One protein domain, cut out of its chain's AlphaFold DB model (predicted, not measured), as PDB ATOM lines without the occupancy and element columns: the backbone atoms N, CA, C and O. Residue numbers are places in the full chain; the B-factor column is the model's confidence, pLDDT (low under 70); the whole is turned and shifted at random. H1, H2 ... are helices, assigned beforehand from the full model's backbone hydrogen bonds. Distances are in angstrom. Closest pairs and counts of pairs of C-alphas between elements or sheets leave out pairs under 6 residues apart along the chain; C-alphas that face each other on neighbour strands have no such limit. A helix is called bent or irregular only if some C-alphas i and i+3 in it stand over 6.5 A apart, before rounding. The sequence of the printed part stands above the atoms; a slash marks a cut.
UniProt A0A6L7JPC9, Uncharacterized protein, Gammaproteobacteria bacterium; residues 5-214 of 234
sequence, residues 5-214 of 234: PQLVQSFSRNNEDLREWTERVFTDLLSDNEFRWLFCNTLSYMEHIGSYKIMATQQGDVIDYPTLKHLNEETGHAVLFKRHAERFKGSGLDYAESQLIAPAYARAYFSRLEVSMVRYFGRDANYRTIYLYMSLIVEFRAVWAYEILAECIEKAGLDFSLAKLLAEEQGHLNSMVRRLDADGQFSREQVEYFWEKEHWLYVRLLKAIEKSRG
ATOM      1  N   PRO A   5     -50.408  22.715 -22.941       88.31
ATOM      2  CA  PRO A   5     -49.822  21.962 -21.829       88.31
ATOM      3  C   PRO A   5     -49.106  20.672 -22.256       88.31
ATOM      4  O   PRO A   5     -48.040  20.361 -21.732       88.31
ATOM      5  N   GLN A   6     -49.638  19.946 -23.246       89.88
ATOM      6  CA  GLN A   6     -49.004  18.730 -23.765       89.88
ATOM      7  C   GLN A   6     -47.722  19.040 -24.550       89.88
ATOM      8  O   GLN A   6     -46.761  18.271 -24.479       89.88
ATOM      9  N   LEU A   7     -47.689  20.153 -25.295       92.25
ATOM     10  CA  LEU A   7     -46.487  20.592 -26.011       92.25
ATOM     11  C   LEU A   7     -45.383  21.005 -25.038       92.25
ATOM     12  O   LEU A   7     -44.255  20.548 -25.196       92.25
ATOM     13  N   VAL A   8     -45.720  21.788 -24.006       92.50
ATOM     14  CA  VAL A   8     -44.779  22.176 -22.940       92.50
ATOM     15  C   VAL A   8     -44.228  20.929 -22.249       92.50
ATOM     16  O   VAL A   8     -43.016  20.759 -22.165       92.50
ATOM     17  N   GLN A   9     -45.097  19.997 -21.846       92.56
ATOM     18  CA  GLN A   9     -44.662  18.747 -21.219       92.56
ATOM     19  C   GLN A   9     -43.753  17.920 -22.142       92.56
ATOM     20  O   GLN A   9     -42.761  17.349 -21.687       92.56
ATOM     21  N   SER A  10     -44.073  17.851 -23.437       94.00
ATOM     22  CA  SER A  10     -43.265  17.112 -24.411       94.00
ATOM     23  C   SER A  10     -41.902  17.767 -24.635       94.00
ATOM     24  O   SER A  10     -40.898  17.058 -24.671       94.00
ATOM     25  N   PHE A  11     -41.851  19.100 -24.719       95.62
ATOM     26  CA  PHE A  11     -40.602  19.848 -24.819       95.62
ATOM     27  C   PHE A  11     -39.732  19.633 -23.578       95.62
ATOM     28  O   PHE A  11     -38.559  19.285 -23.716       95.62
ATOM     29  N   SER A  12     -40.300  19.758 -22.374       94.38
ATOM     30  CA  SER A  12     -39.569  19.544 -21.122       94.38
ATOM     31  C   SER A  12     -39.012  18.126 -21.021       94.38
ATOM     32  O   SER A  12     -37.836  17.964 -20.707       94.38
ATOM     33  N   ARG A  13     -39.806  17.102 -21.365       93.88
ATOM     34  CA  ARG A  13     -39.343  15.703 -21.389       93.88
ATOM     35  C   ARG A  13     -38.194  15.491 -22.379       93.88
ATOM     36  O   ARG A  13     -37.247  14.780 -22.074       93.88
ATOM     37  N   ASN A  14     -38.249  16.125 -23.548       92.81
ATOM     38  CA  ASN A  14     -37.197  16.014 -24.562       92.81
ATOM     39  C   ASN A  14     -35.908  16.776 -24.209       92.81
ATOM     40  O   ASN A  14     -34.918  16.643 -24.920       92.81
ATOM     41  N   ASN A  15     -35.923  17.585 -23.150       95.50
ATOM     42  CA  ASN A  15     -34.766  18.334 -22.661       95.50
ATOM     43  C   ASN A  15     -34.398  17.949 -21.220       95.50
ATOM     44  O   ASN A  15     -33.617  18.650 -20.577       95.50
ATOM     45  N   GLU A  16     -34.957  16.856 -20.694       92.12
ATOM     46  CA  GLU A  16     -34.713  16.400 -19.323       92.12
ATOM     47  C   GLU A  16     -33.223  16.104 -19.086       92.12
ATOM     48  O   GLU A  16     -32.669  16.478 -18.054       92.12
ATOM     49  N   ASP A  17     -32.543  15.553 -20.094       92.00
ATOM     50  CA  ASP A  17     -31.104  15.281 -20.087       92.00
ATOM     51  C   ASP A  17     -30.234  16.550 -20.023       92.00
ATOM     52  O   ASP A  17     -29.091  16.504 -19.563       92.00
ATOM     53  N   LEU A  18     -30.772  17.696 -20.452       96.81
ATOM     54  CA  LEU A  18     -30.098  18.992 -20.377       96.81
ATOM     55  C   LEU A  18     -30.378  19.745 -19.078       96.81
ATOM     56  O   LEU A  18     -29.702  20.749 -18.827       96.81
ATOM     57  N   ARG A  19     -31.354  19.317 -18.265       97.12
ATOM     58  CA  ARG A  19     -31.785  20.069 -17.076       97.12
ATOM     59  C   ARG A  19     -30.649  20.209 -16.069       97.12
ATOM     60  O   ARG A  19     -30.279  21.328 -15.729       97.12
ATOM     61  N   GLU A  20     -30.057  19.091 -15.651       96.81
ATOM     62  CA  GLU A  20     -28.953  19.086 -14.677       96.81
ATOM     63  C   GLU A  20     -27.735  19.864 -15.189       96.81
ATOM     64  O   GLU A  20     -27.089  20.603 -14.445       96.81
ATOM     65  N   TRP A  21     -27.430  19.735 -16.482       97.25
ATOM     66  CA  TRP A  21     -26.324  20.459 -17.098       97.25
ATOM     67  C   TRP A  21     -26.580  21.969 -17.115       97.25
ATOM     68  O   TRP A  21     -25.704  22.742 -16.731       97.25
ATOM     69  N   THR A  22     -27.786  22.386 -17.496       98.38
ATOM     70  CA  THR A  22     -28.196  23.795 -17.485       98.38
ATOM     71  C   THR A  22     -28.144  24.372 -16.075       98.38
ATOM     72  O   THR A  22     -27.537  25.421 -15.872       98.38
ATOM     73  N   GLU A  23     -28.717  23.670 -15.095       98.31
ATOM     74  CA  GLU A  23     -28.727  24.091 -13.691       98.31
ATOM     75  C   GLU A  23     -27.307  24.273 -13.148       98.31
ATOM     76  O   GLU A  23     -27.003  25.297 -12.530       98.31
ATOM     77  N   ARG A  24     -26.409  23.322 -13.433       97.44
ATOM     78  CA  ARG A  24     -24.996  23.422 -13.051       97.44
ATOM     79  C   ARG A  24     -24.333  24.644 -13.682       97.44
ATOM     80  O   ARG A  24     -23.725  25.431 -12.967       97.44
ATOM     81  N   VAL A  25     -24.485  24.834 -14.996       97.31
ATOM     82  CA  VAL A  25     -23.901  25.987 -15.702       97.31
ATOM     83  C   VAL A  25     -24.422  27.302 -15.123       97.31
ATOM     84  O   VAL A  25     -23.630  28.198 -14.850       97.31
ATOM     85  N   PHE A  26     -25.728  27.430 -14.889       98.12
ATOM     86  CA  PHE A  26     -26.303  28.646 -14.311       98.12
ATOM     87  C   PHE A  26     -25.821  28.887 -12.883       98.12
ATOM     88  O   PHE A  26     -25.424  30.005 -12.563       98.12
ATOM     89  N   THR A  27     -25.778  27.849 -12.048       97.56
ATOM     90  CA  THR A  27     -25.238  27.937 -10.684       97.56
ATOM     91  C   THR A  27     -23.785  28.417 -10.702       97.56
ATOM     92  O   THR A  27     -23.436  29.372 -10.002       97.56
ATOM     93  N   ASP A  28     -22.955  27.828 -11.562       95.38
ATOM     94  CA  ASP A  28     -21.546  28.192 -11.706       95.38
ATOM     95  C   ASP A  28     -21.387  29.653 -12.159       95.38
ATOM     96  O   ASP A  28     -20.550  30.378 -11.619       95.38
ATOM     97  N   LEU A  29     -22.194  30.116 -13.120       96.50
ATOM     98  CA  LEU A  29     -22.176  31.506 -13.591       96.50
ATOM     99  C   LEU A  29     -22.631  32.491 -12.512       96.50
ATOM    100  O   LEU A  29     -22.023  33.546 -12.356       96.50
ATOM    101  N   LEU A  30     -23.681  32.161 -11.759       96.38
ATOM    102  CA  LEU A  30     -24.214  33.031 -10.710       96.38
ATOM    103  C   LEU A  30     -23.318  33.079  -9.465       96.38
ATOM    104  O   LEU A  30     -23.367  34.072  -8.737       96.38
ATOM    105  N   SER A  31     -22.499  32.057  -9.213       94.69
ATOM    106  CA  SER A  31     -21.593  32.008  -8.054       94.69
ATOM    107  C   SER A  31     -20.401  32.972  -8.150       94.69
ATOM    108  O   SER A  31     -19.875  33.413  -7.130       94.69
ATOM    109  N   ASP A  32     -20.009  33.358  -9.364       93.62
ATOM    110  CA  ASP A  32     -18.844  34.195  -9.639       93.62
ATOM    111  C   ASP A  32     -19.276  35.601 -10.062       93.62
ATOM    112  O   ASP A  32     -20.092  35.763 -10.965       93.62
ATOM    113  N   ASN A  33     -18.739  36.636  -9.414       92.50
ATOM    114  CA  ASN A  33     -19.160  38.013  -9.674       92.50
ATOM    115  C   ASN A  33     -18.921  38.446 -11.125       92.50
ATOM    116  O   ASN A  33     -19.769  39.150 -11.675       92.50
ATOM    117  N   GLU A  34     -17.802  38.049 -11.737       94.25
ATOM    118  CA  GLU A  34     -17.472  38.435 -13.109       94.25
ATOM    119  C   GLU A  34     -18.407  37.742 -14.101       94.25
ATOM    120  O   GLU A  34     -19.049  38.389 -14.934       94.25
ATOM    121  N   PHE A  35     -18.569  36.428 -13.958       96.56
ATOM    122  CA  PHE A  35     -19.451  35.671 -14.842       96.56
ATOM    123  C   PHE A  35     -20.932  35.988 -14.626       96.56
ATOM    124  O   PHE A  35     -21.692  35.945 -15.593       96.56
ATOM    125  N   ARG A  36     -21.348  36.387 -13.419       97.12
ATOM    126  CA  ARG A  36     -22.736  36.771 -13.136       97.12
ATOM    127  C   ARG A  36     -23.171  37.959 -13.986       97.12
ATOM    128  O   ARG A  36     -24.212  37.891 -14.638       97.12
ATOM    129  N   TRP A  37     -22.392  39.045 -14.004       97.75
ATOM    130  CA  TRP A  37     -22.773  40.221 -14.793       97.75
ATOM    131  C   TRP A  37     -22.647  39.955 -16.298       97.75
ATOM    132  O   TRP A  37     -23.516  40.391 -17.053       97.75
ATOM    133  N   LEU A  38     -21.632  39.199 -16.735       98.44
ATOM    134  CA  LEU A  38     -21.479  38.794 -18.137       98.44
ATOM    135  C   LEU A  38     -22.668  37.949 -18.608       98.44
ATOM    136  O   LEU A  38     -23.192  38.163 -19.703       98.44
ATOM    137  N   PHE A  39     -23.122  37.009 -17.779       98.31
ATOM    138  CA  PHE A  39     -24.250  36.140 -18.087       98.31
ATOM    139  C   PHE A  39     -25.551  36.936 -18.195       98.31
ATOM    140  O   PHE A  39     -26.219  36.856 -19.224       98.31
ATOM    141  N   CYS A  40     -25.861  37.792 -17.214       98.31
ATOM    142  CA  CYS A  40     -27.026  38.677 -17.299       98.31
ATOM    143  C   CYS A  40     -26.957  39.600 -18.528       98.31
ATOM    144  O   CYS A  40     -27.963  39.789 -19.206       98.31
ATOM    145  N   ASN A  41     -25.784  40.142 -18.874       98.75
ATOM    146  CA  ASN A  41     -25.648  40.977 -20.071       98.75
ATOM    147  C   ASN A  41     -25.827  40.167 -21.369       98.75
ATOM    148  O   ASN A  41     -26.320  40.693 -22.363       98.75
ATOM    149  N   THR A  42     -25.474  38.879 -21.348       98.75
ATOM    150  CA  THR A  42     -25.684  37.952 -22.469       98.75
ATOM    151  C   THR A  42     -27.158  37.618 -22.656       98.75
ATOM    152  O   THR A  42     -27.636  37.683 -23.785       98.75
ATOM    153  N   LEU A  43     -27.895  37.344 -21.574       98.69
ATOM    154  CA  LEU A  43     -29.352  37.169 -21.631       98.69
ATOM    155  C   LEU A  43     -30.030  38.445 -22.138       98.69
ATOM    156  O   LEU A  43     -30.775  38.392 -23.107       98.69
ATOM    157  N   SER A  44     -29.657  39.609 -21.593       98.81
ATOM    158  CA  SER A  44     -30.130  40.912 -22.082       98.81
ATOM    159  C   SER A  44     -29.919  41.090 -23.586       98.81
ATOM    160  O   SER A  44     -30.810  41.562 -24.289       98.81
ATOM    161  N   TYR A  45     -28.743  40.710 -24.088       98.75
ATOM    162  CA  TYR A  45     -28.451  40.768 -25.511       98.75
ATOM    163  C   TYR A  45     -29.336  39.814 -26.326       98.75
ATOM    164  O   TYR A  45     -29.800  40.190 -27.399       98.75
ATOM    165  N   MET A  46     -29.572  38.592 -25.845       98.56
ATOM    166  CA  MET A  46     -30.417  37.620 -26.544       98.56
ATOM    167  C   MET A  46     -31.875  38.089 -26.626       98.56
ATOM    168  O   MET A  46     -32.425  38.079 -27.725       98.56
ATOM    169  N   GLU A  47     -32.433  38.614 -25.535       98.50
ATOM    170  CA  GLU A  47     -33.761  39.256 -25.515       98.50
ATOM    171  C   GLU A  47     -33.832  40.456 -26.470       98.50
ATOM    172  O   GLU A  47     -34.758  40.618 -27.267       98.50
ATOM    173  N   HIS A  48     -32.779  41.284 -26.485       98.25
ATOM    174  CA  HIS A  48     -32.691  42.395 -27.428       98.25
ATOM    175  C   HIS A  48     -32.713  41.908 -28.886       98.25
ATOM    176  O   HIS A  48     -33.401  42.502 -29.719       98.25
ATOM    177  N   ILE A  49     -32.016  40.815 -29.212       97.12
ATOM    178  CA  ILE A  49     -32.068  40.226 -30.557       97.12
ATOM    179  C   ILE A  49     -33.460  39.672 -30.879       97.12
ATOM    180  O   ILE A  49     -33.903  39.851 -32.017       97.12
ATOM    181  N   GLY A  50     -34.160  39.074 -29.911       95.06
ATOM    182  CA  GLY A  50     -35.570  38.692 -30.039       95.06
ATOM    183  C   GLY A  50     -36.435  39.882 -30.459       95.06
ATOM    184  O   GLY A  50     -37.019  39.874 -31.547       95.06
ATOM    185  N   SER A  51     -36.389  40.972 -29.684       95.31
ATOM    186  CA  SER A  51     -37.119  42.215 -29.986       95.31
ATOM    187  C   SER A  51     -36.776  42.788 -31.374       95.31
ATOM    188  O   SER A  51     -37.662  43.146 -32.157       95.31
ATOM    189  N   TYR A  52     -35.490  42.795 -31.748       93.62
ATOM    190  CA  TYR A  52     -35.035  43.277 -33.052       93.62
ATOM    191  C   TYR A  52     -35.597  42.433 -34.201       93.62
ATOM    192  O   TYR A  52     -36.004  42.980 -35.226       93.62
ATOM    193  N   LYS A  53     -35.650  41.105 -34.047       91.12
ATOM    194  CA  LYS A  53     -36.201  40.202 -35.065       91.12
ATOM    195  C   LYS A  53     -37.699  40.407 -35.268       91.12
ATOM    196  O   LYS A  53     -38.150  40.364 -36.414       91.12
ATOM    197  N   ILE A  54     -38.454  40.679 -34.204       91.44
ATOM    198  CA  ILE A  54     -39.876  41.030 -34.322       91.44
ATOM    199  C   ILE A  54     -40.013  42.300 -35.163       91.44
ATOM    200  O   ILE A  54     -40.701  42.285 -36.179       91.44
ATOM    201  N   MET A  55     -39.287  43.360 -34.804       89.19
ATOM    202  CA  MET A  55     -39.336  44.637 -35.522       89.19
ATOM    203  C   MET A  55     -38.892  44.514 -36.991       89.19
ATOM    204  O   MET A  55     -39.495  45.120 -37.871       89.19
ATOM    205  N   ALA A  56     -37.858  43.718 -37.270       85.94
ATOM    206  CA  ALA A  56     -37.325  43.546 -38.620       85.94
ATOM    207  C   ALA A  56     -38.233  42.705 -39.533       85.94
ATOM    208  O   ALA A  56     -38.239  42.909 -40.747       85.94
ATOM    209  N   THR A  57     -38.971  41.740 -38.976       80.94
ATOM    210  CA  THR A  57     -39.815  40.823 -39.764       80.94
ATOM    211  C   THR A  57     -41.273  41.266 -39.829       80.94
ATOM    212  O   THR A  57     -41.950  40.973 -40.813       80.94
ATOM    213  N   GLN A  58     -41.758  41.978 -38.810       79.81
ATOM    214  CA  GLN A  58     -43.135  42.447 -38.702       79.81
ATOM    215  C   GLN A  58     -43.155  43.971 -38.867       79.81
ATOM    216  O   GLN A  58     -43.149  44.720 -37.895       79.81
ATOM    217  N   GLN A  59     -43.148  44.434 -40.119       71.19
ATOM    218  CA  GLN A  59     -43.139  45.857 -40.475       71.19
ATOM    219  C   GLN A  59     -44.253  46.204 -41.473       71.19
ATOM    220  O   GLN A  59     -44.747  45.338 -42.196       71.19
ATOM    221  N   GLY A  60     -44.619  47.487 -41.530       72.06
ATOM    222  CA  GLY A  60     -45.653  48.019 -42.423       72.06
ATOM    223  C   GLY A  60     -47.056  48.031 -41.809       72.06
ATOM    224  O   GLY A  60     -47.228  47.859 -40.604       72.06
ATOM    225  N   ASP A  61     -48.067  48.223 -42.656       73.25
ATOM    226  CA  ASP A  61     -49.455  48.519 -42.250       73.25
ATOM    227  C   ASP A  61     -50.195  47.342 -41.578       73.25
ATOM    228  O   ASP A  61     -51.362  47.462 -41.211       73.25
ATOM    229  N   VAL A  62     -49.535  46.189 -41.433       70.69
ATOM    230  CA  VAL A  62     -50.145  44.908 -41.030       70.69
ATOM    231  C   VAL A  62     -49.704  44.466 -39.626       70.69
ATOM    232  O   VAL A  62     -50.107  43.400 -39.160       70.69
ATOM    233  N   ILE A  63     -48.888  45.259 -38.915       86.00
ATOM    234  CA  ILE A  63     -48.497  44.914 -37.542       86.00
ATOM    235  C   ILE A  63     -49.701  45.003 -36.590       86.00
ATOM    236  O   ILE A  63     -50.341  46.044 -36.445       86.00
ATOM    237  N   ASP A  64     -50.022  43.884 -35.940       89.38
ATOM    238  CA  ASP A  64     -51.165  43.767 -35.034       89.38
ATOM    239  C   ASP A  64     -50.790  44.082 -33.571       89.38
ATOM    240  O   ASP A  64     -49.624  44.048 -33.167       89.38
ATOM    241  N   TYR A  65     -51.802  44.386 -32.749       92.19
ATOM    242  CA  TYR A  65     -51.608  44.648 -31.318       92.19
ATOM    243  C   TYR A  65     -50.863  43.513 -30.585       92.19
ATOM    244  O   TYR A  65     -49.935  43.827 -29.841       92.19
ATOM    245  N   PRO A  66     -51.183  42.215 -30.785       92.62
ATOM    246  CA  PRO A  66     -50.420  41.126 -30.174       92.62
ATOM    247  C   PRO A  66     -48.921  41.164 -30.494       92.62
ATOM    248  O   PRO A  66     -48.112  40.901 -29.610       92.62
ATOM    249  N   THR A  67     -48.541  41.515 -31.724       93.19
ATOM    250  CA  THR A  67     -47.130  41.630 -32.123       93.19
ATOM    251  C   THR A  67     -46.449  42.833 -31.475       93.19
ATOM    252  O   THR A  67     -45.325  42.702 -31.003       93.19
ATOM    253  N   LEU A  68     -47.127  43.982 -31.387       94.19
ATOM    254  CA  LEU A  68     -46.603  45.157 -30.677       94.19
ATOM    255  C   LEU A  68     -46.440  44.904 -29.175       94.19
ATOM    256  O   LEU A  68     -45.448  45.321 -28.581       94.19
ATOM    257  N   LYS A  69     -47.408  44.214 -28.566       96.06
ATOM    258  CA  LYS A  69     -47.349  43.820 -27.158       96.06
ATOM    259  C   LYS A  69     -46.144  42.911 -26.903       96.06
ATOM    260  O   LYS A  69     -45.363  43.216 -26.011       96.06
ATOM    261  N   HIS A  70     -45.966  41.890 -27.743       96.50
ATOM    262  CA  HIS A  70     -44.820  40.987 -27.683       96.50
ATOM    263  C   HIS A  70     -43.495  41.758 -27.803       96.50
ATOM    264  O   HIS A  70     -42.671  41.698 -26.905       96.50
ATOM    265  N   LEU A  71     -43.338  42.608 -28.826       96.12
ATOM    266  CA  LEU A  71     -42.150  43.459 -28.994       96.12
ATOM    267  C   LEU A  71     -41.818  44.294 -27.742       96.12
ATOM    268  O   LEU A  71     -40.650  44.441 -27.370       96.12
ATOM    269  N   ASN A  72     -42.840  44.872 -27.108       97.62
ATOM    270  CA  ASN A  72     -42.676  45.654 -25.887       97.62
ATOM    271  C   ASN A  72     -42.235  44.786 -24.695       97.62
ATOM    272  O   ASN A  72     -41.409  45.232 -23.899       97.62
ATOM    273  N   GLU A  73     -42.779  43.575 -24.567       98.19
ATOM    274  CA  GLU A  73     -42.428  42.617 -23.509       98.19
ATOM    275  C   GLU A  73     -40.973  42.134 -23.665       98.19
ATOM    276  O   GLU A  73     -40.196  42.343 -22.733       98.19
ATOM    277  N   GLU A  74     -40.550  41.716 -24.866       98.00
ATOM    278  CA  GLU A  74     -39.152  41.332 -25.171       98.00
ATOM    279  C   GLU A  74     -38.152  42.459 -24.864       98.00
ATOM    280  O   GLU A  74     -37.081  42.273 -24.278       98.00
ATOM    281  N   THR A  75     -38.509  43.697 -25.227       98.31
ATOM    282  CA  THR A  75     -37.684  44.871 -24.903       98.31
ATOM    283  C   THR A  75     -37.591  45.065 -23.385       98.31
ATOM    284  O   THR A  75     -36.530  45.402 -22.852       98.31
ATOM    285  N   GLY A  76     -38.692  44.833 -22.669       98.38
ATOM    286  CA  GLY A  76     -38.741  44.859 -21.210       98.38
ATOM    287  C   GLY A  76     -37.857  43.790 -20.564       98.38
ATOM    288  O   GLY A  76     -37.176  44.087 -19.578       98.38
ATOM    289  N   HIS A  77     -37.811  42.582 -21.126       98.56
ATOM    290  CA  HIS A  77     -36.937  41.495 -20.669       98.56
ATOM    291  C   HIS A  77     -35.462  41.833 -20.886       98.56
ATOM    292  O   HIS A  77     -34.651  41.713 -19.960       98.56
ATOM    293  N   ALA A  78     -35.120  42.387 -22.052       98.62
ATOM    294  CA  ALA A  78     -33.773  42.876 -22.330       98.62
ATOM    295  C   ALA A  78     -33.323  43.924 -21.300       98.62
ATOM    296  O   ALA A  78     -32.208  43.838 -20.768       98.62
ATOM    297  N   VAL A  79     -34.198  44.882 -20.970       98.56
ATOM    298  CA  VAL A  79     -33.951  45.920 -19.954       98.56
ATOM    299  C   VAL A  79     -33.822  45.320 -18.553       98.56
ATOM    300  O   VAL A  79     -32.933  45.730 -17.802       98.56
ATOM    301  N   LEU A  80     -34.665  44.345 -18.194       98.25
ATOM    302  CA  LEU A  80     -34.605  43.651 -16.907       98.25
ATOM    303  C   LEU A  80     -33.210  43.062 -16.681       98.25
ATOM    304  O   LEU A  80     -32.546  43.404 -15.697       98.25
ATOM    305  N   PHE A  81     -32.742  42.228 -17.609       98.62
ATOM    306  CA  PHE A  81     -31.430  41.597 -17.502       98.62
ATOM    307  C   PHE A  81     -30.286  42.613 -17.570       98.62
ATOM    308  O   PHE A  81     -29.327  42.491 -16.803       98.62
ATOM    309  N   LYS A  82     -30.401  43.655 -18.411       98.69
ATOM    310  CA  LYS A  82     -29.386  44.718 -18.513       98.69
ATOM    311  C   LYS A  82     -29.187  45.420 -17.178       98.69
ATOM    312  O   LYS A  82     -28.062  45.536 -16.698       98.69
ATOM    313  N   ARG A  83     -30.290  45.822 -16.543       98.19
ATOM    314  CA  ARG A  83     -30.284  46.504 -15.245       98.19
ATOM    315  C   ARG A  83     -29.614  45.653 -14.169       98.19
ATOM    316  O   ARG A  83     -28.856  46.180 -13.358       98.19
ATOM    317  N   HIS A  84     -29.872  44.344 -14.148       97.94
ATOM    318  CA  HIS A  84     -29.215  43.444 -13.200       97.94
ATOM    319  C   HIS A  84     -27.725  43.270 -13.506       97.94
ATOM    320  O   HIS A  84     -26.921  43.334 -12.579       97.94
ATOM    321  N   ALA A  85     -27.346  43.146 -14.779       98.25
ATOM    322  CA  ALA A  85     -25.946  43.091 -15.188       98.25
ATOM    323  C   ALA A  85     -25.168  44.347 -14.752       98.25
ATOM    324  O   ALA A  85     -24.117  44.237 -14.123       98.25
ATOM    325  N   GLU A  86     -25.710  45.538 -15.013       98.38
ATOM    326  CA  GLU A  86     -25.084  46.809 -14.630       98.38
ATOM    327  C   GLU A  86     -25.006  46.976 -13.112       98.38
ATOM    328  O   GLU A  86     -23.981  47.420 -12.596       98.38
ATOM    329  N   ARG A  87     -26.039  46.541 -12.377       97.50
ATOM    330  CA  ARG A  87     -26.020  46.510 -10.907       97.50
ATOM    331  C   ARG A  87     -24.922  45.590 -10.372       97.50
ATOM    332  O   ARG A  87     -24.233  45.971  -9.433       97.50
ATOM    333  N   PHE A  88     -24.753  44.398 -10.948       96.38
ATOM    334  CA  PHE A  88     -23.716  43.451 -10.525       96.38
ATOM    335  C   PHE A  88     -22.301  43.923 -10.874       96.38
ATOM    336  O   PHE A  88     -21.378  43.669 -10.106       96.38
ATOM    337  N   LYS A  89     -22.125  44.632 -11.996       97.31
ATOM    338  CA  LYS A  89     -20.829  45.195 -12.401       97.31
ATOM    339  C   LYS A  89     -20.486  46.513 -11.695       97.31
ATOM    340  O   LYS A  89     -19.311  46.818 -11.515       97.31
ATOM    341  N   GLY A  90     -21.487  47.323 -11.351       97.50
ATOM    342  CA  GLY A  90     -21.313  48.675 -10.807       97.50
ATOM    343  C   GLY A  90     -21.006  49.751 -11.859       97.50
ATOM    344  O   GLY A  90     -20.502  50.817 -11.513       97.50
ATOM    345  N   SER A  91     -21.264  49.490 -13.144       95.88
ATOM    346  CA  SER A  91     -21.069  50.454 -14.239       95.88
ATOM    347  C   SER A  91     -21.970  50.137 -15.434       95.88
ATOM    348  O   SER A  91     -22.491  49.026 -15.542       95.88
ATOM    349  N   GLY A  92     -22.131  51.117 -16.328       97.06
ATOM    350  CA  GLY A  92     -22.859  50.939 -17.580       97.06
ATOM    351  C   GLY A  92     -22.226  49.871 -18.473       97.06
ATOM    352  O   GLY A  92     -21.003  49.689 -18.496       97.06
ATOM    353  N   LEU A  93     -23.076  49.159 -19.204       97.31
ATOM    354  CA  LEU A  93     -22.686  48.071 -20.089       97.31
ATOM    355  C   LEU A  93     -23.148  48.346 -21.517       97.31
ATOM    356  O   LEU A  93     -24.229  48.873 -21.758       97.31
ATOM    357  N   ASP A  94     -22.407  47.835 -22.486       96.94
ATOM    358  CA  ASP A  94     -22.822  47.701 -23.879       96.94
ATOM    359  C   ASP A  94     -22.904  46.208 -24.248       96.94
ATOM    360  O   ASP A  94     -23.025  45.349 -23.370       96.94
ATOM    361  N   TYR A  95     -22.934  45.893 -25.540       97.69
ATOM    362  CA  TYR A  95     -22.924  44.520 -26.047       97.69
ATOM    363  C   TYR A  95     -21.637  44.214 -26.823       97.69
ATOM    364  O   TYR A  95     -21.665  43.446 -27.791       97.69
ATOM    365  N   ALA A  96     -20.512  44.829 -26.445       96.31
ATOM    366  CA  ALA A  96     -19.201  44.473 -26.969       96.31
ATOM    367  C   ALA A  96     -18.875  43.006 -26.650       96.31
ATOM    368  O   ALA A  96     -19.350  42.444 -25.665       96.31
ATOM    369  N   GLU A  97     -18.046  42.367 -27.477       94.06
ATOM    370  CA  GLU A  97     -17.717  40.944 -27.309       94.06
ATOM    371  C   GLU A  97     -17.077  40.630 -25.953       94.06
ATOM    372  O   GLU A  97     -17.346  39.576 -25.389       94.06
ATOM    373  N   SER A  98     -16.301  41.564 -25.396       94.69
ATOM    374  CA  SER A  98     -15.699  41.455 -24.061       94.69
ATOM    375  C   SER A  98     -16.700  41.572 -22.907       94.69
ATOM    376  O   SER A  98     -16.330  41.362 -21.757       94.69
ATOM    377  N   GLN A  99     -17.953  41.933 -23.192       97.56
ATOM    378  CA  GLN A  99     -19.024  42.089 -22.208       97.56
ATOM    379  C   GLN A  99     -20.110  41.016 -22.349       97.56
ATOM    380  O   GLN A  99     -21.179  41.143 -21.753       97.56
ATOM    381  N   LEU A 100     -19.849  39.962 -23.126       97.88
ATOM    382  CA  LEU A 100     -20.759  38.844 -23.355       97.88
ATOM    383  C   LEU A 100     -20.028  37.516 -23.134       97.88
ATOM    384  O   LEU A 100     -18.834  37.396 -23.396       97.88
ATOM    385  N   ILE A 101     -20.765  36.490 -22.721       97.00
ATOM    386  CA  ILE A 101     -20.279  35.110 -22.692       97.00
ATOM    387  C   ILE A 101     -20.607  34.460 -24.028       97.00
ATOM    388  O   ILE A 101     -21.723  34.585 -24.530       97.00
ATOM    389  N   ALA A 102     -19.636  33.747 -24.603       97.12
ATOM    390  CA  ALA A 102     -19.798  33.052 -25.875       97.12
ATOM    391  C   ALA A 102     -20.449  33.925 -26.979       97.12
ATOM    392  O   ALA A 102     -21.396  33.471 -27.635       97.12
ATOM    393  N   PRO A 103     -19.954  35.159 -27.232       96.56
ATOM    394  CA  PRO A 103     -20.627  36.144 -28.080       96.56
ATOM    395  C   PRO A 103     -21.000  35.571 -29.449       96.56
ATOM    396  O   PRO A 103     -22.148  35.667 -29.864       96.56
ATOM    397  N   ALA A 104     -20.083  34.873 -30.123       96.69
ATOM    398  CA  ALA A 104     -20.350  34.279 -31.434       96.69
ATOM    399  C   ALA A 104     -21.572  33.335 -31.456       96.69
ATOM    400  O   ALA A 104     -22.284  33.273 -32.458       96.69
ATOM    401  N   TYR A 105     -21.833  32.606 -30.367       98.00
ATOM    402  CA  TYR A 105     -22.971  31.690 -30.266       98.00
ATOM    403  C   TYR A 105     -24.255  32.428 -29.901       98.00
ATOM    404  O   TYR A 105     -25.269  32.192 -30.556       98.00
ATOM    405  N   ALA A 106     -24.198  33.366 -28.949       97.00
ATOM    406  CA  ALA A 106     -25.336  34.212 -28.591       97.00
ATOM    407  C   ALA A 106     -25.832  35.034 -29.798       97.00
ATOM    408  O   ALA A 106     -27.020  35.039 -30.108       97.00
ATOM    409  N   ARG A 107     -24.917  35.650 -30.566       96.44
ATOM    410  CA  ARG A 107     -25.253  36.417 -31.784       96.44
ATOM    411  C   ARG A 107     -25.855  35.556 -32.889       96.44
ATOM    412  O   ARG A 107     -26.713  36.023 -33.634       96.44
ATOM    413  N   ALA A 108     -25.386  34.319 -33.032       97.12
ATOM    414  CA  ALA A 108     -25.811  33.443 -34.115       97.12
ATOM    415  C   ALA A 108     -27.075  32.632 -33.792       97.12
ATOM    416  O   ALA A 108     -27.593  31.985 -34.700       97.12
ATOM    417  N   TYR A 109     -27.547  32.637 -32.541       98.31
ATOM    418  CA  TYR A 109     -28.610  31.755 -32.056       98.31
ATOM    419  C   TYR A 109     -29.877  31.829 -32.917       98.31
ATOM    420  O   TYR A 109     -30.205  30.885 -33.638       98.31
ATOM    421  N   PHE A 110     -30.511  33.001 -32.927       96.50
ATOM    422  CA  PHE A 110     -31.750  33.263 -33.655       96.50
ATOM    423  C   PHE A 110     -31.568  33.121 -35.166       96.50
ATOM    424  O   PHE A 110     -32.343  32.437 -35.822       96.50
ATOM    425  N   SER A 111     -30.500  33.693 -35.727       94.81
ATOM    426  CA  SER A 111     -30.260  33.637 -37.175       94.81
ATOM    427  C   SER A 111     -30.025  32.208 -37.684       94.81
ATOM    428  O   SER A 111     -30.417  31.881 -38.800       94.81
ATOM    429  N   ARG A 112     -29.412  31.315 -36.892       97.19
ATOM    430  CA  ARG A 112     -29.248  29.900 -37.279       97.19
ATOM    431  C   ARG A 112     -30.563  29.125 -37.221       97.19
ATOM    432  O   ARG A 112     -30.784  28.252 -38.065       97.19
ATOM    433  N   LEU A 113     -31.417  29.434 -36.247       96.88
ATOM    434  CA  LEU A 113     -32.759  28.863 -36.170       96.88
ATOM    435  C   LEU A 113     -33.607  29.332 -37.360       96.88
ATOM    436  O   LEU A 113     -34.151  28.505 -38.090       96.88
ATOM    437  N   GLU A 114     -33.605  30.636 -37.633       93.88
ATOM    438  CA  GLU A 114     -34.284  31.253 -38.775       93.88
ATOM    439  C   GLU A 114     -33.844  30.635 -40.110       93.88
ATOM    440  O   GLU A 114     -34.686  30.252 -40.915       93.88
ATOM    441  N   VAL A 115     -32.537  30.438 -40.336       93.56
ATOM    442  CA  VAL A 115     -32.028  29.762 -41.548       93.56
ATOM    443  C   VAL A 115     -32.608  28.354 -41.702       93.56
ATOM    444  O   VAL A 115     -32.889  27.923 -42.823       93.56
ATOM    445  N   SER A 116     -32.803  27.630 -40.597       94.75
ATOM    446  CA  SER A 116     -33.410  26.295 -40.626       94.75
ATOM    447  C   SER A 116     -34.890  26.361 -41.019       94.75
ATOM    448  O   SER A 116     -35.346  25.524 -41.796       94.75
ATOM    449  N   MET A 117     -35.614  27.383 -40.555       94.75
ATOM    450  CA  MET A 117     -37.020  27.626 -40.903       94.75
ATOM    451  C   MET A 117     -37.189  28.073 -42.355       94.75
ATOM    452  O   MET A 117     -37.982  27.483 -43.081       94.75
ATOM    453  N   VAL A 118     -36.390  29.036 -42.821       92.75
ATOM    454  CA  VAL A 118     -36.395  29.481 -44.226       92.75
ATOM    455  C   VAL A 118     -36.083  28.315 -45.164       92.75
ATOM    456  O   VAL A 118     -36.728  28.157 -46.197       92.75
ATOM    457  N   ARG A 119     -35.127  27.449 -44.803       93.06
ATOM    458  CA  ARG A 119     -34.822  26.249 -45.595       93.06
ATOM    459  C   ARG A 119     -35.987  25.261 -45.630       93.06
ATOM    460  O   ARG A 119     -36.205  24.652 -46.670       93.06
ATOM    461  N   TYR A 120     -36.685  25.084 -44.510       94.88
ATOM    462  CA  TYR A 120     -37.817  24.167 -44.411       94.88
ATOM    463  C   TYR A 120     -39.022  24.654 -45.228       94.88
ATOM    464  O   TYR A 120     -39.576  23.890 -46.011       94.88
ATOM    465  N   PHE A 121     -39.400  25.927 -45.083       91.75
ATOM    466  CA  PHE A 121     -40.562  26.499 -45.772       91.75
ATOM    467  C   PHE A 121     -40.287  26.881 -47.237       91.75
ATOM    468  O   PHE A 121     -41.220  26.992 -48.027       91.75
ATOM    469  N   GLY A 122     -39.021  27.049 -47.628       90.25
ATOM    470  CA  GLY A 122     -38.633  27.339 -49.007       90.25
ATOM    471  C   GLY A 122     -38.761  28.817 -49.399       90.25
ATOM    472  O   GLY A 122     -38.870  29.703 -48.557       90.25
ATOM    473  N   ARG A 123     -38.683  29.098 -50.709       73.00
ATOM    474  CA  ARG A 123     -38.622  30.474 -51.250       73.00
ATOM    475  C   ARG A 123     -39.920  31.269 -51.091       73.00
ATOM    476  O   ARG A 123     -39.847  32.489 -51.025       73.00
ATOM    477  N   ASP A 124     -41.056  30.587 -50.980       72.31
ATOM    478  CA  ASP A 124     -42.380  31.205 -50.832       72.31
ATOM    479  C   ASP A 124     -42.823  31.283 -49.361       72.31
ATOM    480  O   ASP A 124     -44.007  31.441 -49.057       72.31
ATOM    481  N   ALA A 125     -41.878  31.135 -48.427       75.44
ATOM    482  CA  ALA A 125     -42.173  31.131 -47.007       75.44
ATOM    483  C   ALA A 125     -42.815  32.451 -46.566       75.44
ATOM    484  O   ALA A 125     -42.253  33.535 -46.725       75.44
ATOM    485  N   ASN A 126     -43.985  32.346 -45.940       85.62
ATOM    486  CA  ASN A 126     -44.628  33.483 -45.307       85.62
ATOM    487  C   ASN A 126     -43.800  33.920 -44.085       85.62
ATOM    488  O   ASN A 126     -43.677  33.174 -43.109       85.62
ATOM    489  N   TYR A 127     -43.258  35.142 -44.118       85.44
ATOM    490  CA  TYR A 127     -42.476  35.712 -43.015       85.44
ATOM    491  C   TYR A 127     -43.240  35.736 -41.688       85.44
ATOM    492  O   TYR A 127     -42.624  35.577 -40.636       85.44
ATOM    493  N   ARG A 128     -44.572  35.870 -41.717       88.62
ATOM    494  CA  ARG A 128     -45.415  35.762 -40.519       88.62
ATOM    495  C   ARG A 128     -45.375  34.353 -39.936       88.62
ATOM    496  O   ARG A 128     -45.198  34.212 -38.733       88.62
ATOM    497  N   THR A 129     -45.476  33.317 -40.771       91.69
ATOM    498  CA  THR A 129     -45.371  31.917 -40.331       91.69
ATOM    499  C   THR A 129     -43.994  31.631 -39.737       91.69
ATOM    500  O   THR A 129     -43.913  31.046 -38.661       91.69
ATOM    501  N   ILE A 130     -42.915  32.094 -40.386       92.38
ATOM    502  CA  ILE A 130     -41.550  31.958 -39.848       92.38
ATOM    503  C   ILE A 130     -41.434  32.656 -38.493       92.38
ATOM    504  O   ILE A 130     -40.917  32.055 -37.559       92.38
ATOM    505  N   TYR A 131     -41.928  33.889 -38.368       92.56
ATOM    506  CA  TYR A 131     -41.938  34.618 -37.100       92.56
ATOM    507  C   TYR A 131     -42.683  33.847 -36.006       92.56
ATOM    508  O   TYR A 131     -42.112  33.607 -34.947       92.56
ATOM    509  N   LEU A 132     -43.916  33.407 -36.272       94.75
ATOM    510  CA  LEU A 132     -44.730  32.679 -35.298       94.75
ATOM    511  C   LEU A 132     -44.052  31.383 -34.837       94.75
ATOM    512  O   LEU A 132     -44.044  31.096 -33.641       94.75
ATOM    513  N   TYR A 133     -43.462  30.621 -35.762       96.31
ATOM    514  CA  TYR A 133     -42.702  29.418 -35.423       96.31
ATOM    515  C   TYR A 133     -41.410  29.737 -34.672       96.31
ATOM    516  O   TYR A 133     -41.101  29.066 -33.693       96.31
ATOM    517  N   MET A 134     -40.656  30.753 -35.093       96.06
ATOM    518  CA  MET A 134     -39.419  31.150 -34.426       96.06
ATOM    519  C   MET A 134     -39.680  31.575 -32.989       96.06
ATOM    520  O   MET A 134     -39.031  31.043 -32.092       96.06
ATOM    521  N   SER A 135     -40.649  32.465 -32.773       96.62
ATOM    522  CA  SER A 135     -41.054  32.884 -31.436       96.62
ATOM    523  C   SER A 135     -41.522  31.690 -30.624       96.62
ATOM    524  O   SER A 135     -40.920  31.416 -29.602       96.62
ATOM    525  N   LEU A 136     -42.468  30.882 -31.122       97.25
ATOM    526  CA  LEU A 136     -42.951  29.693 -30.407       97.25
ATOM    527  C   LEU A 136     -41.815  28.779 -29.913       97.25
ATOM    528  O   LEU A 136     -41.846  28.306 -28.780       97.25
ATOM    529  N   ILE A 137     -40.820  28.515 -30.760       97.88
ATOM    530  CA  ILE A 137     -39.699  27.630 -30.424       97.88
ATOM    531  C   ILE A 137     -38.741  28.273 -29.416       97.88
ATOM    532  O   ILE A 137     -38.257  27.581 -28.520       97.88
ATOM    533  N   VAL A 138     -38.487  29.577 -29.532       97.81
ATOM    534  CA  VAL A 138     -37.690  30.321 -28.548       97.81
ATOM    535  C   VAL A 138     -38.419  30.394 -27.207       97.81
ATOM    536  O   VAL A 138     -37.796  30.103 -26.193       97.81
ATOM    537  N   GLU A 139     -39.726  30.658 -27.199       97.69
ATOM    538  CA  GLU A 139     -40.540  30.716 -25.980       97.69
ATOM    539  C   GLU A 139     -40.492  29.402 -25.190       97.69
ATOM    540  O   GLU A 139     -40.392  29.409 -23.965       97.69
ATOM    541  N   PHE A 140     -40.532  28.247 -25.871       98.06
ATOM    542  CA  PHE A 140     -40.409  26.954 -25.189       98.06
ATOM    543  C   PHE A 140     -39.090  26.856 -24.422       98.06
ATOM    544  O   PHE A 140     -39.069  26.402 -23.275       98.06
ATOM    545  N   ARG A 141     -37.991  27.301 -25.042       98.31
ATOM    546  CA  ARG A 141     -36.688  27.340 -24.380       98.31
ATOM    547  C   ARG A 141     -36.649  28.379 -23.273       98.31
ATOM    548  O   ARG A 141     -36.090  28.065 -22.228       98.31
ATOM    549  N   ALA A 142     -37.196  29.569 -23.500       97.94
ATOM    550  CA  ALA A 142     -37.210  30.661 -22.536       97.94
ATOM    551  C   ALA A 142     -37.935  30.231 -21.258       97.94
ATOM    552  O   ALA A 142     -37.322  30.243 -20.197       97.94
ATOM    553  N   VAL A 143     -39.167  29.715 -21.364       97.81
ATOM    554  CA  VAL A 143     -39.915  29.169 -20.215       97.81
ATOM    555  C   VAL A 143     -39.086  28.114 -19.482       97.81
ATOM    556  O   VAL A 143     -38.809  28.262 -18.296       97.81
ATOM    557  N   TRP A 144     -38.609  27.092 -20.197       98.44
ATOM    558  CA  TRP A 144     -37.866  25.985 -19.588       98.44
ATOM    559  C   TRP A 144     -36.553  26.432 -18.920       98.44
ATOM    560  O   TRP A 144     -36.233  26.015 -17.808       98.44
ATOM    561  N   ALA A 145     -35.770  27.287 -19.581       98.50
ATOM    562  CA  ALA A 145     -34.485  27.748 -19.065       98.50
ATOM    563  C   ALA A 145     -34.668  28.765 -17.934       98.50
ATOM    564  O   ALA A 145     -33.903  28.746 -16.971       98.50
ATOM    565  N   TYR A 146     -35.672  29.638 -18.013       98.56
ATOM    566  CA  TYR A 146     -35.923  30.647 -16.990       98.56
ATOM    567  C   TYR A 146     -36.571  30.085 -15.731       98.56
ATOM    568  O   TYR A 146     -36.306  30.623 -14.659       98.56
ATOM    569  N   GLU A 147     -37.301  28.972 -15.808       98.25
ATOM    570  CA  GLU A 147     -37.691  28.201 -14.620       98.25
ATOM    571  C   GLU A 147     -36.446  27.695 -13.872       98.25
ATOM    572  O   GLU A 147     -36.288  27.956 -12.679       98.25
ATOM    573  N   ILE A 148     -35.494  27.081 -14.587       98.69
ATOM    574  CA  ILE A 148     -34.225  26.617 -13.997       98.69
ATOM    575  C   ILE A 148     -33.411  27.798 -13.450       98.69
ATOM    576  O   ILE A 148     -32.848  27.724 -12.356       98.69
ATOM    577  N   LEU A 149     -33.341  28.906 -14.192       98.69
ATOM    578  CA  LEU A 149     -32.626  30.103 -13.756       98.69
ATOM    579  C   LEU A 149     -33.262  30.716 -12.502       98.69
ATOM    580  O   LEU A 149     -32.526  31.139 -11.614       98.69
ATOM    581  N   ALA A 150     -34.592  30.746 -12.404       98.44
ATOM    582  CA  ALA A 150     -35.302  31.239 -11.228       98.44
ATOM    583  C   ALA A 150     -34.953  30.415  -9.980       98.44
ATOM    584  O   ALA A 150     -34.613  31.001  -8.952       98.44
ATOM    585  N   GLU A 151     -34.926  29.081 -10.093       98.31
ATOM    586  CA  GLU A 151     -34.455  28.203  -9.011       98.31
ATOM    587  C   GLU A 151     -33.000  28.517  -8.619       98.31
ATOM    588  O   GLU A 151     -32.663  28.571  -7.435       98.31
ATOM    589  N   CYS A 152     -32.118  28.747  -9.598       98.38
ATOM    590  CA  CYS A 152     -30.710  29.066  -9.338       98.38
ATOM    591  C   CYS A 152     -30.535  30.434  -8.656       98.38
ATOM    592  O   CYS A 152     -29.705  30.574  -7.757       98.38
ATOM    593  N   ILE A 153     -31.312  31.441  -9.062       97.81
ATOM    594  CA  ILE A 153     -31.333  32.783  -8.461       97.81
ATOM    595  C   ILE A 153     -31.769  32.703  -6.995       97.81
ATOM    596  O   ILE A 153     -31.118  33.304  -6.137       97.81
ATOM    597  N   GLU A 154     -32.828  31.938  -6.708       97.31
ATOM    598  CA  GLU A 154     -33.328  31.720  -5.348       97.31
ATOM    599  C   GLU A 154     -32.276  31.019  -4.478       97.31
ATOM    600  O   GLU A 154     -31.930  31.521  -3.407       97.31
ATOM    601  N   LYS A 155     -31.689  29.917  -4.968       96.62
ATOM    602  CA  LYS A 155     -30.613  29.185  -4.271       96.62
ATOM    603  C   LYS A 155     -29.385  30.060  -4.005       96.62
ATOM    604  O   LYS A 155     -28.735  29.902  -2.975       96.62
ATOM    605  N   ALA A 156     -29.071  30.983  -4.912       95.50
ATOM    606  CA  ALA A 156     -27.969  31.931  -4.764       95.50
ATOM    607  C   ALA A 156     -28.301  33.133  -3.855       95.50
ATOM    608  O   ALA A 156     -27.412  33.939  -3.578       95.50
ATOM    609  N   GLY A 157     -29.554  33.284  -3.406       95.75
ATOM    610  CA  GLY A 157     -29.992  34.411  -2.577       95.75
ATOM    611  C   GLY A 157     -29.917  35.762  -3.295       95.75
ATOM    612  O   GLY A 157     -29.674  36.788  -2.658       95.75
ATOM    613  N   LEU A 158     -30.063  35.777  -4.625       94.75
ATOM    614  CA  LEU A 158     -29.977  37.000  -5.419       94.75
ATOM    615  C   LEU A 158     -31.303  37.771  -5.385       94.75
ATOM    616  O   LEU A 158     -32.371  37.231  -5.642       94.75
ATOM    617  N   ASP A 159     -31.214  39.077  -5.143       89.88
ATOM    618  CA  ASP A 159     -32.372  39.971  -5.050       89.88
ATOM    619  C   ASP A 159     -32.869  40.424  -6.440       89.88
ATOM    620  O   ASP A 159     -32.658  41.572  -6.865       89.88
ATOM    621  N   PHE A 160     -33.427  39.486  -7.215       90.88
ATOM    622  CA  PHE A 160     -34.302  39.759  -8.363       90.88
ATOM    623  C   PHE A 160     -35.175  38.549  -8.722       90.88
ATOM    624  O   PHE A 160     -34.812  37.417  -8.440       90.88
ATOM    625  N   SER A 161     -36.334  38.786  -9.345       93.12
ATOM    626  CA  SER A 161     -37.322  37.744  -9.659       93.12
ATOM    627  C   SER A 161     -37.622  37.681 -11.154       93.12
ATOM    628  O   SER A 161     -37.734  38.718 -11.808       93.12
ATOM    629  N   LEU A 162     -37.815  36.461 -11.663       97.94
ATOM    630  CA  LEU A 162     -38.252  36.187 -13.035       97.94
ATOM    631  C   LEU A 162     -39.757  35.895 -13.144       97.94
ATOM    632  O   LEU A 162     -40.236  35.601 -14.231       97.94
ATOM    633  N   ALA A 163     -40.530  36.003 -12.055       96.94
ATOM    634  CA  ALA A 163     -41.940  35.590 -12.042       96.94
ATOM    635  C   ALA A 163     -42.810  36.331 -13.076       96.94
ATOM    636  O   ALA A 163     -43.640  35.716 -13.740       96.94
ATOM    637  N   LYS A 164     -42.606  37.648 -13.231       97.38
ATOM    638  CA  LYS A 164     -43.323  38.441 -14.242       97.38
ATOM    639  C   LYS A 164     -42.934  38.025 -15.659       97.38
ATOM    640  O   LYS A 164     -43.821  37.844 -16.481       97.38
ATOM    641  N   LEU A 165     -41.632  37.866 -15.903       97.94
ATOM    642  CA  LEU A 165     -41.090  37.453 -17.195       97.94
ATOM    643  C   LEU A 165     -41.670  36.090 -17.591       97.94
ATOM    644  O   LEU A 165     -42.313  35.983 -18.621       97.94
ATOM    645  N   LEU A 166     -41.579  35.087 -16.712       97.94
ATOM    646  CA  LEU A 166     -42.122  33.743 -16.953       97.94
ATOM    647  C   LEU A 166     -43.624  33.743 -17.273       97.94
ATOM    648  O   LEU A 166     -44.081  32.984 -18.128       97.94
ATOM    649  N   ALA A 167     -44.405  34.597 -16.604       97.69
ATOM    650  CA  ALA A 167     -45.827  34.742 -16.902       97.69
ATOM    651  C   ALA A 167     -46.079  35.326 -18.308       97.69
ATOM    652  O   ALA A 167     -47.054  34.939 -18.959       97.69
ATOM    653  N   GLU A 168     -45.215  36.233 -18.772       98.19
ATOM    654  CA  GLU A 168     -45.257  36.801 -20.125       98.19
ATOM    655  C   GLU A 168     -44.896  35.735 -21.176       98.19
ATOM    656  O   GLU A 168     -45.724  35.495 -22.056       98.19
ATOM    657  N   GLU A 169     -43.804  34.978 -21.000       97.38
ATOM    658  CA  GLU A 169     -43.390  33.902 -21.930       97.38
ATOM    659  C   GLU A 169     -44.451  32.807 -22.072       97.38
ATOM    660  O   GLU A 169     -44.801  32.346 -23.165       97.38
ATOM    661  N   GLN A 170     -45.068  32.410 -20.954       95.31
ATOM    662  CA  GLN A 170     -46.155  31.440 -20.993       95.31
ATOM    663  C   GLN A 170     -47.380  31.999 -21.740       95.31
ATOM    664  O   GLN A 170     -48.105  31.253 -22.413       95.31
ATOM    665  N   GLY A 171     -47.620  33.309 -21.644       95.81
ATOM    666  CA  GLY A 171     -48.607  34.031 -22.444       95.81
ATOM    667  C   GLY A 171     -48.255  34.051 -23.934       95.81
ATOM    668  O   GLY A 171     -49.140  33.812 -24.766       95.81
ATOM    669  N   HIS A 172     -46.982  34.268 -24.273       95.94
ATOM    670  CA  HIS A 172     -46.469  34.246 -25.643       95.94
ATOM    671  C   HIS A 172     -46.689  32.880 -26.299       95.94
ATOM    672  O   HIS A 172     -47.301  32.829 -27.368       95.94
ATOM    673  N   LEU A 173     -46.350  31.771 -25.624       95.25
ATOM    674  CA  LEU A 173     -46.624  30.404 -26.105       95.25
ATOM    675  C   LEU A 173     -48.086  30.218 -26.526       95.25
ATOM    676  O   LEU A 173     -48.385  29.755 -27.632       95.25
ATOM    677  N   ASN A 174     -49.010  30.619 -25.650       93.81
ATOM    678  CA  ASN A 174     -50.442  30.512 -25.913       93.81
ATOM    679  C   ASN A 174     -50.867  31.370 -27.116       93.81
ATOM    680  O   ASN A 174     -51.696  30.943 -27.923       93.81
ATOM    681  N   SER A 175     -50.305  32.574 -27.235       95.06
ATOM    682  CA  SER A 175     -50.567  33.491 -28.345       95.06
ATOM    683  C   SER A 175     -50.080  32.921 -29.681       95.06
ATOM    684  O   SER A 175     -50.856  32.870 -30.639       95.06
ATOM    685  N   MET A 176     -48.838  32.428 -29.750       95.50
ATOM    686  CA  MET A 176     -48.247  31.929 -30.998       95.50
ATOM    687  C   MET A 176     -48.970  30.692 -31.523       95.50
ATOM    688  O   MET A 176     -49.310  30.647 -32.704       95.50
ATOM    689  N   VAL A 177     -49.295  29.731 -30.651       94.88
ATOM    690  CA  VAL A 177     -50.055  28.535 -31.053       94.88
ATOM    691  C   VAL A 177     -51.435  28.910 -31.591       94.88
ATOM    692  O   VAL A 177     -51.824  28.424 -32.648       94.88
ATOM    693  N   ARG A 178     -52.166  29.804 -30.910       94.44
ATOM    694  CA  ARG A 178     -53.493  30.246 -31.374       94.44
ATOM    695  C   ARG A 178     -53.432  30.950 -32.726       94.44
ATOM    696  O   ARG A 178     -54.331  30.765 -33.538       94.44
ATOM    697  N   ARG A 179     -52.396  31.755 -32.966       93.56
ATOM    698  CA  ARG A 179     -52.217  32.473 -34.236       93.56
ATOM    699  C   ARG A 179     -51.841  31.522 -35.371       93.56
ATOM    700  O   ARG A 179     -52.422  31.626 -36.441       93.56
ATOM    701  N   LEU A 180     -50.957  30.554 -35.119       94.62
ATOM    702  CA  LEU A 180     -50.651  29.492 -36.082       94.62
ATOM    703  C   LEU A 180     -51.892  28.658 -36.430       94.62
ATOM    704  O   LEU A 180     -52.100  28.340 -37.597       94.62
ATOM    705  N   ASP A 181     -52.719  28.318 -35.437       94.44
ATOM    706  CA  ASP A 181     -53.955  27.548 -35.635       94.44
ATOM    707  C   ASP A 181     -54.988  28.350 -36.445       94.44
ATOM    708  O   ASP A 181     -55.532  27.850 -37.427       94.44
ATOM    709  N   ALA A 182     -55.183  29.629 -36.106       93.00
ATOM    710  CA  ALA A 182     -56.078  30.531 -36.834       93.00
ATOM    711  C   ALA A 182     -55.656  30.751 -38.297       93.00
ATOM    712  O   ALA A 182     -56.513  30.889 -39.168       93.00
ATOM    713  N   ASP A 183     -54.350  30.744 -38.572       91.50
ATOM    714  CA  ASP A 183     -53.800  30.855 -39.926       91.50
ATOM    715  C   ASP A 183     -53.813  29.512 -40.693       91.50
ATOM    716  O   ASP A 183     -53.394  29.450 -41.855       91.50
ATOM    717  N   GLY A 184     -54.244  28.415 -40.055       92.88
ATOM    718  CA  GLY A 184     -54.181  27.063 -40.619       92.88
ATOM    719  C   GLY A 184     -52.750  26.564 -40.852       92.88
ATOM    720  O   GLY A 184     -52.534  25.681 -41.677       92.88
ATOM    721  N   GLN A 185     -51.769  27.158 -40.167       93.38
ATOM    722  CA  GLN A 185     -50.341  26.853 -40.298       93.38
ATOM    723  C   GLN A 185     -49.821  25.977 -39.159       93.38
ATOM    724  O   GLN A 185     -48.681  25.531 -39.219       93.38
ATOM    725  N   PHE A 186     -50.616  25.738 -38.111       94.75
ATOM    726  CA  PHE A 186     -50.170  24.922 -36.991       94.75
ATOM    727  C   PHE A 186     -49.982  23.457 -37.404       94.75
ATOM    728  O   PHE A 186     -50.924  22.750 -37.756       94.75
ATOM    729  N   SER A 187     -48.753  22.983 -37.261       94.19
ATOM    730  CA  SER A 187     -48.376  21.581 -37.354       94.19
ATOM    731  C   SER A 187     -47.499  21.201 -36.173       94.19
ATOM    732  O   SER A 187     -46.452  21.812 -35.932       94.19
ATOM    733  N   ARG A 188     -47.912  20.148 -35.460       93.69
ATOM    734  CA  ARG A 188     -47.111  19.555 -34.390       93.69
ATOM    735  C   ARG A 188     -45.788  19.021 -34.933       93.69
ATOM    736  O   ARG A 188     -44.760  19.315 -34.352       93.69
ATOM    737  N   GLU A 189     -45.793  18.336 -36.073       94.00
ATOM    738  CA  GLU A 189     -44.565  17.822 -36.697       94.00
ATOM    739  C   GLU A 189     -43.561  18.941 -37.006       94.00
ATOM    740  O   GLU A 189     -42.360  18.759 -36.835       94.00
ATOM    741  N   GLN A 190     -44.036  20.126 -37.407       95.50
ATOM    742  CA  GLN A 190     -43.171  21.292 -37.619       95.50
ATOM    743  C   GLN A 190     -42.604  21.835 -36.305       95.50
ATOM    744  O   GLN A 190     -41.421  22.164 -36.249       95.50
ATOM    745  N   VAL A 191     -43.417  21.900 -35.241       95.94
ATOM    746  CA  VAL A 191     -42.925  22.261 -33.899       95.94
ATOM    747  C   VAL A 191     -41.824  21.292 -33.472       95.94
ATOM    748  O   VAL A 191     -40.751  21.732 -33.065       95.94
ATOM    749  N   GLU A 192     -42.060  19.990 -33.627       94.44
ATOM    750  CA  GLU A 192     -41.099  18.957 -33.248       94.44
ATOM    751  C   GLU A 192     -39.831  19.009 -34.120       94.44
ATOM    752  O   GLU A 192     -38.711  18.921 -33.629       94.44
ATOM    753  N   TYR A 193     -39.966  19.277 -35.415       95.88
ATOM    754  CA  TYR A 193     -38.813  19.470 -36.288       95.88
ATOM    755  C   TYR A 193     -37.949  20.669 -35.861       95.88
ATOM    756  O   TYR A 193     -36.717  20.580 -35.824       95.88
ATOM    757  N   PHE A 194     -38.568  21.810 -35.541       97.12
ATOM    758  CA  PHE A 194     -37.826  23.024 -35.200       97.12
ATOM    759  C   PHE A 194     -37.273  23.019 -33.776       97.12
ATOM    760  O   PHE A 194     -36.163  23.529 -33.589       97.12
ATOM    761  N   TRP A 195     -37.956  22.404 -32.800       94.62
ATOM    762  CA  TRP A 195     -37.388  22.265 -31.455       94.62
ATOM    763  C   TRP A 195     -36.106  21.426 -31.476       94.62
ATOM    764  O   TRP A 195     -35.231  21.629 -30.645       94.62
ATOM    765  N   GLU A 196     -35.927  20.529 -32.457       95.44
ATOM    766  CA  GLU A 196     -34.764  19.637 -32.508       95.44
ATOM    767  C   GLU A 196     -33.571  20.436 -33.014       95.44
ATOM    768  O   GLU A 196     -32.457  20.328 -32.501       95.44
ATOM    769  N   LYS A 197     -33.809  21.296 -34.013       97.69
ATOM    770  CA  LYS A 197     -32.802  22.247 -34.489       97.69
ATOM    771  C   LYS A 197     -32.406  23.216 -33.383       97.69
ATOM    772  O   LYS A 197     -31.211  23.449 -33.207       97.69
ATOM    773  N   GLU A 198     -33.378  23.741 -32.643       98.31
ATOM    774  CA  GLU A 198     -33.131  24.618 -31.500       98.31
ATOM    775  C   GLU A 198     -32.341  23.907 -30.396       98.31
ATOM    776  O   GLU A 198     -31.336  24.453 -29.948       98.31
ATOM    777  N   HIS A 199     -32.688  22.665 -30.052       97.75
ATOM    778  CA  HIS A 199     -31.995  21.878 -29.031       97.75
ATOM    779  C   HIS A 199     -30.489  21.799 -29.320       97.75
ATOM    780  O   HIS A 199     -29.656  22.063 -28.450       97.75
ATOM    781  N   TRP A 200     -30.100  21.543 -30.573       97.50
ATOM    782  CA  TRP A 200     -28.685  21.539 -30.962       97.50
ATOM    783  C   TRP A 200     -28.016  22.916 -30.876       97.50
ATOM    784  O   TRP A 200     -26.809  22.993 -30.617       97.50
ATOM    785  N   LEU A 201     -28.752  24.004 -31.115       98.38
ATOM    786  CA  LEU A 201     -28.242  25.366 -30.935       98.38
ATOM    787  C   LEU A 201     -28.030  25.674 -29.453       98.38
ATOM    788  O   LEU A 201     -26.966  26.188 -29.102       98.38
ATOM    789  N   TYR A 202     -28.974  25.282 -28.599       98.50
ATOM    790  CA  TYR A 202     -28.885  25.426 -27.152       98.50
ATOM    791  C   TYR A 202     -27.705  24.638 -26.568       98.50
ATOM    792  O   TYR A 202     -26.853  25.209 -25.888       98.50
ATOM    793  N   VAL A 203     -27.540  23.367 -26.950       98.25
ATOM    794  CA  VAL A 203     -26.381  22.537 -26.562       98.25
ATOM    795  C   VAL A 203     -25.052  23.178 -26.976       98.25
ATOM    796  O   VAL A 203     -24.067  23.130 -26.237       98.25
ATOM    797  N   ARG A 204     -24.986  23.781 -28.170       98.06
ATOM    798  CA  ARG A 204     -23.781  24.484 -28.639       98.06
ATOM    799  C   ARG A 204     -23.514  25.756 -27.840       98.06
ATOM    800  O   ARG A 204     -22.348  26.039 -27.568       98.06
ATOM    801  N   LEU A 205     -24.561  26.499 -27.483       98.12
ATOM    802  CA  LEU A 205     -24.459  27.682 -26.635       98.12
ATOM    803  C   LEU A 205     -23.949  27.304 -25.238       98.12
ATOM    804  O   LEU A 205     -22.947  27.869 -24.811       98.12
ATOM    805  N   LEU A 206     -24.543  26.297 -24.586       97.25
ATOM    806  CA  LEU A 206     -24.097  25.807 -23.274       97.25
ATOM    807  C   LEU A 206     -22.622  25.385 -23.279       97.25
ATOM    808  O   LEU A 206     -21.847  25.855 -22.449       97.25
ATOM    809  N   LYS A 207     -22.194  24.588 -24.269       97.19
ATOM    810  CA  LYS A 207     -20.774  24.199 -24.415       97.19
ATOM    811  C   LYS A 207     -19.853  25.403 -24.560       97.19
ATOM    812  O   LYS A 207     -18.750  25.411 -24.018       97.19
ATOM    813  N   ALA A 208     -20.267  26.405 -25.332       97.00
ATOM    814  CA  ALA A 208     -19.465  27.601 -25.543       97.00
ATOM    815  C   ALA A 208     -19.390  28.472 -24.279       97.00
ATOM    816  O   ALA A 208     -18.334  29.045 -24.000       97.00
ATOM    817  N   ILE A 209     -20.476  28.542 -23.508       95.88
ATOM    818  CA  ILE A 209     -20.531  29.217 -22.207       95.88
ATOM    819  C   ILE A 209     -19.571  28.547 -21.218       95.88
ATOM    820  O   ILE A 209     -18.714  29.226 -20.656       95.88
ATOM    821  N   GLU A 210     -19.618  27.221 -21.075       93.50
ATOM    822  CA  GLU A 210     -18.689  26.480 -20.204       93.50
ATOM    823  C   GLU A 210     -17.229  26.646 -20.619       93.50
ATOM    824  O   GLU A 210     -16.359  26.900 -19.783       93.50
ATOM    825  N   LYS A 211     -16.955  26.566 -21.927       91.88
ATOM    826  CA  LYS A 211     -15.606  26.791 -22.453       91.88
ATOM    827  C   LYS A 211     -15.106  28.201 -22.134       91.88
ATOM    828  O   LYS A 211     -13.931  28.363 -21.824       91.88
ATOM    829  N   SER A 212     -15.986  29.206 -22.168       87.56
ATOM    830  CA  SER A 212     -15.635  30.592 -21.828       87.56
ATOM    831  C   SER A 212     -15.237  30.756 -20.353       87.56
ATOM    832  O   SER A 212     -14.483  31.669 -20.037       87.56
ATOM    833  N   ARG A 213     -15.670  29.850 -19.461       76.62
ATOM    834  CA  ARG A 213     -15.204  29.770 -18.064       76.62
ATOM    835  C   ARG A 213     -13.874  29.028 -17.878       76.62
ATOM    836  O   ARG A 213     -13.350  29.032 -16.769       76.62
ATOM    837  N   GLY A 214     -13.345  28.360 -18.907       64.31
ATOM    838  CA  GLY A 214     -12.178  27.480 -18.777       64.31
ATOM    839  C   GLY A 214     -12.489  26.100 -18.177       64.31
ATOM    840  O   GLY A 214     -11.569  25.401 -17.756       64.31
TER     841      GLY A 214
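This is residues 5 to 214 of the 234 residues of an uncharacterized protein of Gammaproteobacteria bacterium (UniProt A0A6L7JPC9). The long helix H6 makes the core of a helix bundle, H3 to H7, that goes up and down, each helix running against the one before it. H8 packs side by side with H5 and crosses H6, while H2, led in by short H1, crosses H6 farther along. The printed part has 210 residues, eight named helices, H1 to H8 in order, and no named strand: all helix. It is compact, with a radius of gyration of the C-alphas of 16.7 A, and spans 48 by 37 by 29 A.

H1, residues 5 to 14, begins at C-alpha 5 (-49.822, 21.962, -21.829). H2 is residues 16 to 31, only just irregular: C-alphas 17 and 20 are 7.0 A apart. H3, residues 33 to 57, is 36.6 A long and H4, residues 65 to 89, 36.1 A. H5, residues 103 to 121, is irregular, with C-alphas 107 and 110 7.5 A apart. H6, residues 127 to 155, is 41.0 A long; H7 is residues 163 to 182. H8, residues 188 to 212, is 35.6 A long and ends at C-alpha 212 (-15.635, 30.592, -21.828).

H6 is the hub. It touches H7 in a hairpin, a shallow tilt of 24 degrees, closest C-alphas Leu 132 and Met 176, 5.6 A. With residues 145 to 153 it touches H2, closest C-alphas Cys 152 and Thr 27, 5.7 A. H3 and H4 form a hairpin, closest C-alphas Ser 44 and Ala 78, 4.1 A. H5 touches H8, opposite ways at 17 degrees, a shallow tilt, closest C-alphas Tyr 105 and Leu 205, 5.6 A. H1 and H6 only just touch, with 3 pairs of C-alphas within 8 A, the closest Ser 12 and Trp 144, 6.8 A. Every O i to N i+4 pair is within hydrogen-bond range in H1, H4, H6, H7 and H8, against 10 of 12 in H2, 20 of 21 in H3 and 13 of 15 in H5.

The C-alphas farthest apart, Asp 124 and Gly 157, are 49.9 A apart. The printed part has no cut; the link H4 to H5 is long. Only residue 214 has pLDDT under 70.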